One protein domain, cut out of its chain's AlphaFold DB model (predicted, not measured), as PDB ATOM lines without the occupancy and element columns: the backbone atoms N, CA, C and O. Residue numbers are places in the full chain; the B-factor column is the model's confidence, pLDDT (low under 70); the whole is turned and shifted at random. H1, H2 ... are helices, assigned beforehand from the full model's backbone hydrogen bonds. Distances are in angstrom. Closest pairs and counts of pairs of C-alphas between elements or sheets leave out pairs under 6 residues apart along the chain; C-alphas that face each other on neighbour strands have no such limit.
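AT A GLANCE: This is residues 150 to 204 of the 204 residues of an uncharacterized protein of Bradymonas sediminis (UniProt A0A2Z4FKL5). One long, straight helix, H1, makes the longest axis, and a shorter helix, H2, folds back from its far end to make an open V with an empty space between the two arms. The free parts of the arms are residues 150 to 177 and residues 193 to 204. The printed part has 55 residues with two named helices, H1 then H2, and no named strand; the class is all helix. It is extended, with a radius of gyration of the C-alphas of 16.6 A and spans of 51 by 25 by 9 A.

IN THESE COORDINATES: Find C-alpha 150 at (-27.378, -27.191, -12.027); from there H1, residues 150 to 183, runs 49.2 A to C-alpha 183 at (13.104, -24.774, 15.865). After a tight link of 5 residues, H2, residues 189 to 203, runs 21.1 A to C-alpha 203 at (-10.049, -10.418, 12.947).

HOW THE PARTS SIT: Look at Val 182 and Arg 189: their C-alphas, the closest of H1 and H2, are 6.1 A apart, and the helices are close but not clearly touching. They run opposite ways at a shallow tilt of 34.8 degrees, only just short of steep. In H1 and H2, every O i to N i+4 pair is within hydrogen-bond range.

THE WHOLE: The two C-alphas farthest apart, those of Lys 150 and Thr 185, are 52.1 A apart. The printed part has no cut and ends at Arg 204, the chain's last residue, the one printed residue with pLDDT under 70.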
ATOM      1  N   LYS A 150     -28.193 -26.003 -12.326       84.31
ATOM      2  CA  LYS A 150     -27.378 -27.191 -12.027       84.31
ATOM      3  C   LYS A 150     -25.960 -27.033 -12.575       84.31
ATOM      4  O   LYS A 150     -24.999 -27.345 -11.871       84.31
ATOM      5  N   ALA A 151     -25.818 -26.477 -13.782       77.00
ATOM      6  CA  ALA A 151     -24.511 -26.166 -14.354       77.00
ATOM      7  C   ALA A 151     -23.760 -25.151 -13.477       77.00
ATOM      8  O   ALA A 151     -22.638 -25.426 -13.050       77.00
ATOM      9  N   VAL A 152     -24.401 -24.036 -13.107       84.75
ATOM     10  CA  VAL A 152     -23.827 -23.029 -12.200       84.75
ATOM     11  C   VAL A 152     -23.428 -23.658 -10.861       84.75
ATOM     12  O   VAL A 152     -22.266 -23.548 -10.474       84.75
ATOM     13  N   VAL A 153     -24.311 -24.403 -10.193       91.44
ATOM     14  CA  VAL A 153     -24.002 -25.088  -8.923       91.44
ATOM     15  C   VAL A 153     -22.793 -26.014  -9.073       91.44
ATOM     16  O   VAL A 153     -21.853 -25.911  -8.290       91.44
ATOM     17  N   SER A 154     -22.725 -26.812 -10.142       84.88
ATOM     18  CA  SER A 154     -21.582 -27.700 -10.383       84.88
ATOM     19  C   SER A 154     -20.255 -26.940 -10.544       84.88
ATOM     20  O   SER A 154     -19.210 -27.400 -10.071       84.88
ATOM     21  N   THR A 155     -20.271 -25.754 -11.168       89.50
ATOM     22  CA  THR A 155     -19.078 -24.897 -11.284       89.50
ATOM     23  C   THR A 155     -18.675 -24.312  -9.934       89.50
ATOM     24  O   THR A 155     -17.484 -24.295  -9.605       89.50
ATOM     25  N   HIS A 156     -19.648 -23.902  -9.117       91.00
ATOM     26  CA  HIS A 156     -19.405 -23.421  -7.763       91.00
ATOM     27  C   HIS A 156     -18.855 -24.535  -6.873       91.00
ATOM     28  O   HIS A 156     -17.855 -24.309  -6.202       91.00
ATOM     29  N   ASP A 157     -19.380 -25.754  -6.948       92.38
ATOM     30  CA  ASP A 157     -18.873 -26.906  -6.196       92.38
ATOM     31  C   ASP A 157     -17.447 -27.283  -6.603       92.38
ATOM     32  O   ASP A 157     -16.610 -27.645  -5.771       92.38
ATOM     33  N   LYS A 158     -17.124 -27.184  -7.898       91.81
ATOM     34  CA  LYS A 158     -15.743 -27.336  -8.380       91.81
ATOM     35  C   LYS A 158     -14.844 -26.248  -7.789       91.81
ATOM     36  O   LYS A 158     -13.764 -26.560  -7.285       91.81
ATOM     37  N   LYS A 159     -15.286 -24.986  -7.789       93.50
ATOM     38  CA  LYS A 159     -14.534 -23.860  -7.214       93.50
ATOM     39  C   LYS A 159     -14.356 -23.998  -5.700       93.50
ATOM     40  O   LYS A 159     -13.249 -23.802  -5.212       93.50
ATOM     41  N   ILE A 160     -15.395 -24.400  -4.974       93.62
ATOM     42  CA  ILE A 160     -15.363 -24.652  -3.528       93.62
ATOM     43  C   ILE A 160     -14.362 -25.763  -3.214       93.62
ATOM     44  O   ILE A 160     -13.500 -25.584  -2.359       93.62
ATOM     45  N   ARG A 161     -14.391 -26.879  -3.954       93.25
ATOM     46  CA  ARG A 161     -13.411 -27.963  -3.779       93.25
ATOM     47  C   ARG A 161     -11.977 -27.503  -4.037       93.25
ATOM     48  O   ARG A 161     -11.088 -27.854  -3.266       93.25
ATOM     49  N   ARG A 162     -11.745 -26.692  -5.076       91.50
ATOM     50  CA  ARG A 162     -10.425 -26.091  -5.346       91.50
ATOM     51  C   ARG A 162      -9.966 -25.207  -4.187       91.50
ATOM     52  O   ARG A 162      -8.848 -25.373  -3.710       91.50
ATOM     53  N   LEU A 163     -10.838 -24.327  -3.696       95.62
ATOM     54  CA  LEU A 163     -10.538 -23.447  -2.565       95.62
ATOM     55  C   LEU A 163     -10.265 -24.238  -1.282       95.62
ATOM     56  O   LEU A 163      -9.313 -23.932  -0.575       95.62
ATOM     57  N   HIS A 164     -11.028 -25.295  -0.997       93.94
ATOM     58  CA  HIS A 164     -10.769 -26.157   0.157       93.94
ATOM     59  C   HIS A 164      -9.399 -26.839   0.081       93.94
ATOM     60  O   HIS A 164      -8.680 -26.849   1.080       93.94
ATOM     61  N   LYS A 165      -9.001 -27.344  -1.096       92.75
ATOM     62  CA  LYS A 165      -7.660 -27.912  -1.305       92.75
ATOM     63  C   LYS A 165      -6.560 -26.859  -1.110       92.75
ATOM     64  O   LYS A 165      -5.576 -27.134  -0.433       92.75
ATOM     65  N   GLN A 166      -6.752 -25.639  -1.622       92.88
ATOM     66  CA  GLN A 166      -5.808 -24.530  -1.418       92.88
ATOM     67  C   GLN A 166      -5.675 -24.139   0.058       92.88
ATOM     68  O   GLN A 166      -4.567 -23.952   0.549       92.88
ATOM     69  N   VAL A 167      -6.791 -24.046   0.783       95.94
ATOM     70  CA  VAL A 167      -6.784 -23.733   2.218       95.94
ATOM     71  C   VAL A 167      -6.095 -24.838   3.021       95.94
ATOM     72  O   VAL A 167      -5.376 -24.528   3.968       95.94
ATOM     73  N   ALA A 168      -6.286 -26.111   2.664       94.00
ATOM     74  CA  ALA A 168      -5.579 -27.223   3.302       94.00
ATOM     75  C   ALA A 168      -4.059 -27.103   3.103       94.00
ATOM     76  O   ALA A 168      -3.321 -27.077   4.084       94.00
ATOM     77  N   TYR A 169      -3.615 -26.890   1.863       94.69
ATOM     78  CA  TYR A 169      -2.202 -26.673   1.541       94.69
ATOM     79  C   TYR A 169      -1.599 -25.471   2.287       94.69
ATOM     80  O   TYR A 169      -0.522 -25.550   2.871       94.69
ATOM     81  N   GLN A 170      -2.320 -24.348   2.346       96.06
ATOM     82  CA  GLN A 170      -1.872 -23.174   3.099       96.06
ATOM     83  C   GLN A 170      -1.743 -23.456   4.601       96.06
ATOM     84  O   GLN A 170      -0.818 -22.952   5.236       96.06
ATOM     85  N   LYS A 171      -2.642 -24.259   5.185       96.19
ATOM     86  CA  LYS A 171      -2.535 -24.669   6.593       96.19
ATOM     87  C   LYS A 171      -1.281 -25.500   6.840       96.19
ATOM     88  O   LYS A 171      -0.618 -25.258   7.844       96.19
ATOM     89  N   GLU A 172      -0.945 -26.414   5.933       94.19
ATOM     90  CA  GLU A 172       0.286 -27.211   6.012       94.19
ATOM     91  C   GLU A 172       1.529 -26.317   5.948       94.19
ATOM     92  O   GLU A 172       2.394 -26.416   6.814       94.19
ATOM     93  N   ILE A 173       1.583 -25.357   5.014       93.31
ATOM     94  CA  ILE A 173       2.686 -24.383   4.943       93.31
ATOM     95  C   ILE A 173       2.818 -23.600   6.250       93.31
ATOM     96  O   ILE A 173       3.915 -23.461   6.788       93.31
ATOM     97  N   ILE A 174       1.709 -23.064   6.768       94.25
ATOM     98  CA  ILE A 174       1.722 -22.284   8.012       94.25
ATOM     99  C   ILE A 174       2.209 -23.148   9.176       94.25
ATOM    100  O   ILE A 174       2.966 -22.658  10.013       94.25
ATOM    101  N   GLN A 175       1.804 -24.419   9.228       94.81
ATOM    102  CA  GLN A 175       2.281 -25.356  10.234       94.81
ATOM    103  C   GLN A 175       3.800 -25.545  10.134       94.81
ATOM    104  O   GLN A 175       4.486 -25.301  11.125       94.81
ATOM    105  N   VAL A 176       4.328 -25.867   8.951       94.00
ATOM    106  CA  VAL A 176       5.772 -26.055   8.733       94.00
ATOM    107  C   VAL A 176       6.561 -24.795   9.091       94.00
ATOM    108  O   VAL A 176       7.552 -24.870   9.809       94.00
ATOM    109  N   ILE A 177       6.108 -23.611   8.661       89.81
ATOM    110  CA  ILE A 177       6.762 -22.342   9.016       89.81
ATOM    111  C   ILE A 177       6.717 -22.122  10.530       89.81
ATOM    112  O   ILE A 177       7.688 -21.646  11.112       89.81
ATOM    113  N   SER A 178       5.608 -22.458  11.190       85.75
ATOM    114  CA  SER A 178       5.501 -22.311  12.640       85.75
ATOM    115  C   SER A 178       6.435 -23.251  13.403       85.75
ATOM    116  O   SER A 178       7.023 -22.830  14.398       85.75
ATOM    117  N   GLU A 179       6.609 -24.483  12.925       87.19
ATOM    118  CA  GLU A 179       7.569 -25.449  13.460       87.19
ATOM    119  C   GLU A 179       8.999 -24.941  13.239       87.19
ATOM    120  O   GLU A 179       9.742 -24.793  14.205       87.19
ATOM    121  N   LEU A 180       9.330 -24.503  12.020       84.31
ATOM    122  CA  LEU A 180      10.629 -23.923  11.674       84.31
ATOM    123  C   LEU A 180      10.965 -22.677  12.512       84.31
ATOM    124  O   LEU A 180      12.103 -22.502  12.939       84.31
ATOM    125  N   LEU A 181      10.000 -21.790  12.772       84.12
ATOM    126  CA  LEU A 181      10.210 -20.592  13.600       84.12
ATOM    127  C   LEU A 181      10.480 -20.932  15.071       84.12
ATOM    128  O   LEU A 181      11.218 -20.206  15.741       84.12
ATOM    129  N   VAL A 182       9.887 -22.019  15.567       85.00
ATOM    130  CA  VAL A 182      10.146 -22.527  16.916       85.00
ATOM    131  C   VAL A 182      11.505 -23.226  16.969       85.00
ATOM    132  O   VAL A 182      12.279 -22.965  17.887       85.00
ATOM    133  N   GLU A 183      11.825 -24.060  15.978       78.19
ATOM    134  CA  GLU A 183      13.104 -24.774  15.865       78.19
ATOM    135  C   GLU A 183      14.291 -23.824  15.701       78.19
ATOM    136  O   GLU A 183      15.307 -23.968  16.375       78.19
ATOM    137  N   SER A 184      14.146 -22.798  14.860       74.19
ATOM    138  CA  SER A 184      15.161 -21.757  14.651       74.19
ATOM    139  C   SER A 184      15.292 -20.789  15.831       74.19
ATOM    140  O   SER A 184      16.113 -19.875  15.785       74.19
ATOM    141  N   THR A 185      14.519 -20.977  16.910       73.06
ATOM    142  CA  THR A 185      14.487 -20.145  18.129       73.06
ATOM    143  C   THR A 185      14.159 -18.665  17.905       73.06
ATOM    144  O   THR A 185      14.287 -17.856  18.821       73.06
ATOM    145  N   VAL A 186      13.684 -18.295  16.711       74.81
ATOM    146  CA  VAL A 186      13.329 -16.908  16.376       74.81
ATOM    147  C   VAL A 186      12.113 -16.450  17.191       74.81
ATOM    148  O   VAL A 186      12.004 -15.270  17.522       74.81
ATOM    149  N   ILE A 187      11.203 -17.370  17.541       76.88
ATOM    150  CA  ILE A 187      10.019 -17.095  18.369       76.88
ATOM    151  C   ILE A 187       9.749 -18.278  19.310       76.88
ATOM    152  O   ILE A 187       9.733 -19.434  18.894       76.88
ATOM    153  N   SER A 188       9.461 -18.002  20.587       81.19
ATOM    154  CA  SER A 188       9.032 -19.048  21.529       81.19
ATOM    155  C   SER A 188       7.603 -19.533  21.233       81.19
ATOM    156  O   SER A 188       6.730 -18.758  20.836       81.19
ATOM    157  N   ARG A 189       7.313 -20.818  21.487       76.88
ATOM    158  CA  ARG A 189       5.977 -21.411  21.259       76.88
ATOM    159  C   ARG A 189       4.853 -20.642  21.969       76.88
ATOM    160  O   ARG A 189       3.749 -20.524  21.435       76.88
ATOM    161  N   ASP A 190       5.133 -20.105  23.152       82.00
ATOM    162  CA  ASP A 190       4.166 -19.337  23.939       82.00
ATOM    163  C   ASP A 190       3.920 -17.939  23.363       82.00
ATOM    164  O   ASP A 190       2.786 -17.454  23.367       82.00
ATOM    165  N   GLU A 191       4.947 -17.303  22.802       81.56
ATOM    166  CA  GLU A 191       4.806 -16.022  22.113       81.56
ATOM    167  C   GLU A 191       4.036 -16.170  20.797       81.56
ATOM    168  O   GLU A 191       3.144 -15.366  20.517       81.56
ATOM    169  N   LEU A 192       4.294 -17.238  20.033       80.25
ATOM    170  CA  LEU A 192       3.531 -17.553  18.826       80.25
ATOM    171  C   LEU A 192       2.039 -17.721  19.147       80.25
ATOM    172  O   LEU A 192       1.195 -17.102  18.500       80.25
ATOM    173  N   LYS A 193       1.700 -18.496  20.188       86.62
ATOM    174  CA  LYS A 193       0.309 -18.667  20.639       86.62
ATOM    175  C   LYS A 193      -0.337 -17.337  21.034       86.62
ATOM    176  O   LYS A 193      -1.465 -17.072  20.616       86.62
ATOM    177  N   LYS A 194       0.368 -16.487  21.792       90.50
ATOM    178  CA  LYS A 194      -0.119 -15.149  22.182       90.50
ATOM    179  C   LYS A 194      -0.390 -14.270  20.961       90.50
ATOM    180  O   LYS A 194      -1.466 -13.681  20.866       90.50
ATOM    181  N   ARG A 195       0.540 -14.222  19.999       85.12
ATOM    182  CA  ARG A 195       0.379 -13.455  18.751       85.12
ATOM    183  C   ARG A 195      -0.784 -13.981  17.907       85.12
ATOM    184  O   ARG A 195      -1.582 -13.192  17.408       85.12
ATOM    185  N   LEU A 196      -0.948 -15.299  17.812       85.06
ATOM    186  CA  LEU A 196      -2.039 -15.930  17.061       85.06
ATOM    187  C   LEU A 196      -3.408 -15.650  17.706       85.06
ATOM    188  O   LEU A 196      -4.384 -15.370  17.012       85.06
ATOM    189  N   GLN A 197      -3.479 -15.641  19.039       90.12
ATOM    190  CA  GLN A 197      -4.686 -15.253  19.767       90.12
ATOM    191  C   GLN A 197      -5.009 -13.759  19.603       90.12
ATOM    192  O   GLN A 197      -6.177 -13.407  19.445       90.12
ATOM    193  N   ALA A 198      -3.996 -12.885  19.592       89.69
ATOM    194  CA  ALA A 198      -4.170 -11.459  19.321       89.69
ATOM    195  C   ALA A 198      -4.702 -11.208  17.899       89.69
ATOM    196  O   ALA A 198      -5.643 -10.434  17.726       89.69
ATOM    197  N   LEU A 199      -4.181 -11.920  16.893       86.38
ATOM    198  CA  LEU A 199      -4.687 -11.848  15.519       86.38
ATOM    199  C   LEU A 199      -6.141 -12.327  15.408       86.38
ATOM    200  O   LEU A 199      -6.945 -11.664  14.760       86.38
ATOM    201  N   ARG A 200      -6.515 -13.418  16.092       86.56
ATOM    202  CA  ARG A 200      -7.916 -13.884  16.136       86.56
ATOM    203  C   ARG A 200      -8.864 -12.853  16.748       86.56
ATOM    204  O   ARG A 200      -9.982 -12.717  16.269       86.56
ATOM    205  N   LYS A 201      -8.426 -12.137  17.790       90.06
ATOM    206  CA  LYS A 201      -9.209 -11.056  18.410       90.06
ATOM    207  C   LYS A 201      -9.324  -9.824  17.513       90.06
ATOM    208  O   LYS A 201     -10.335  -9.153  17.578       90.06
ATOM    209  N   LYS A 202      -8.306  -9.540  16.695       90.25
ATOM    210  CA  LYS A 202      -8.305  -8.419  15.740       90.25
ATOM    211  C   LYS A 202      -9.145  -8.694  14.485       90.25
ATOM    212  O   LYS A 202      -9.579  -7.763  13.823       90.25
ATOM    213  N   SER A 203      -9.298  -9.965  14.124       75.38
ATOM    214  CA  SER A 203     -10.049 -10.418  12.947       75.38
ATOM    215  C   SER A 203     -11.554 -10.579  13.192       75.38
ATOM    216  O   SER A 203     -12.284 -10.761  12.218       75.38
ATOM    217  N   ARG A 204     -11.998 -10.602  14.452       56.53
ATOM    218  CA  ARG A 204     -13.415 -10.579  14.834       56.53
ATOM    219  C   ARG A 204     -13.854  -9.144  15.056       56.53
ATOM    220  O   ARG A 204     -15.029  -8.877  14.741       56.53
TER     221      ARG A 204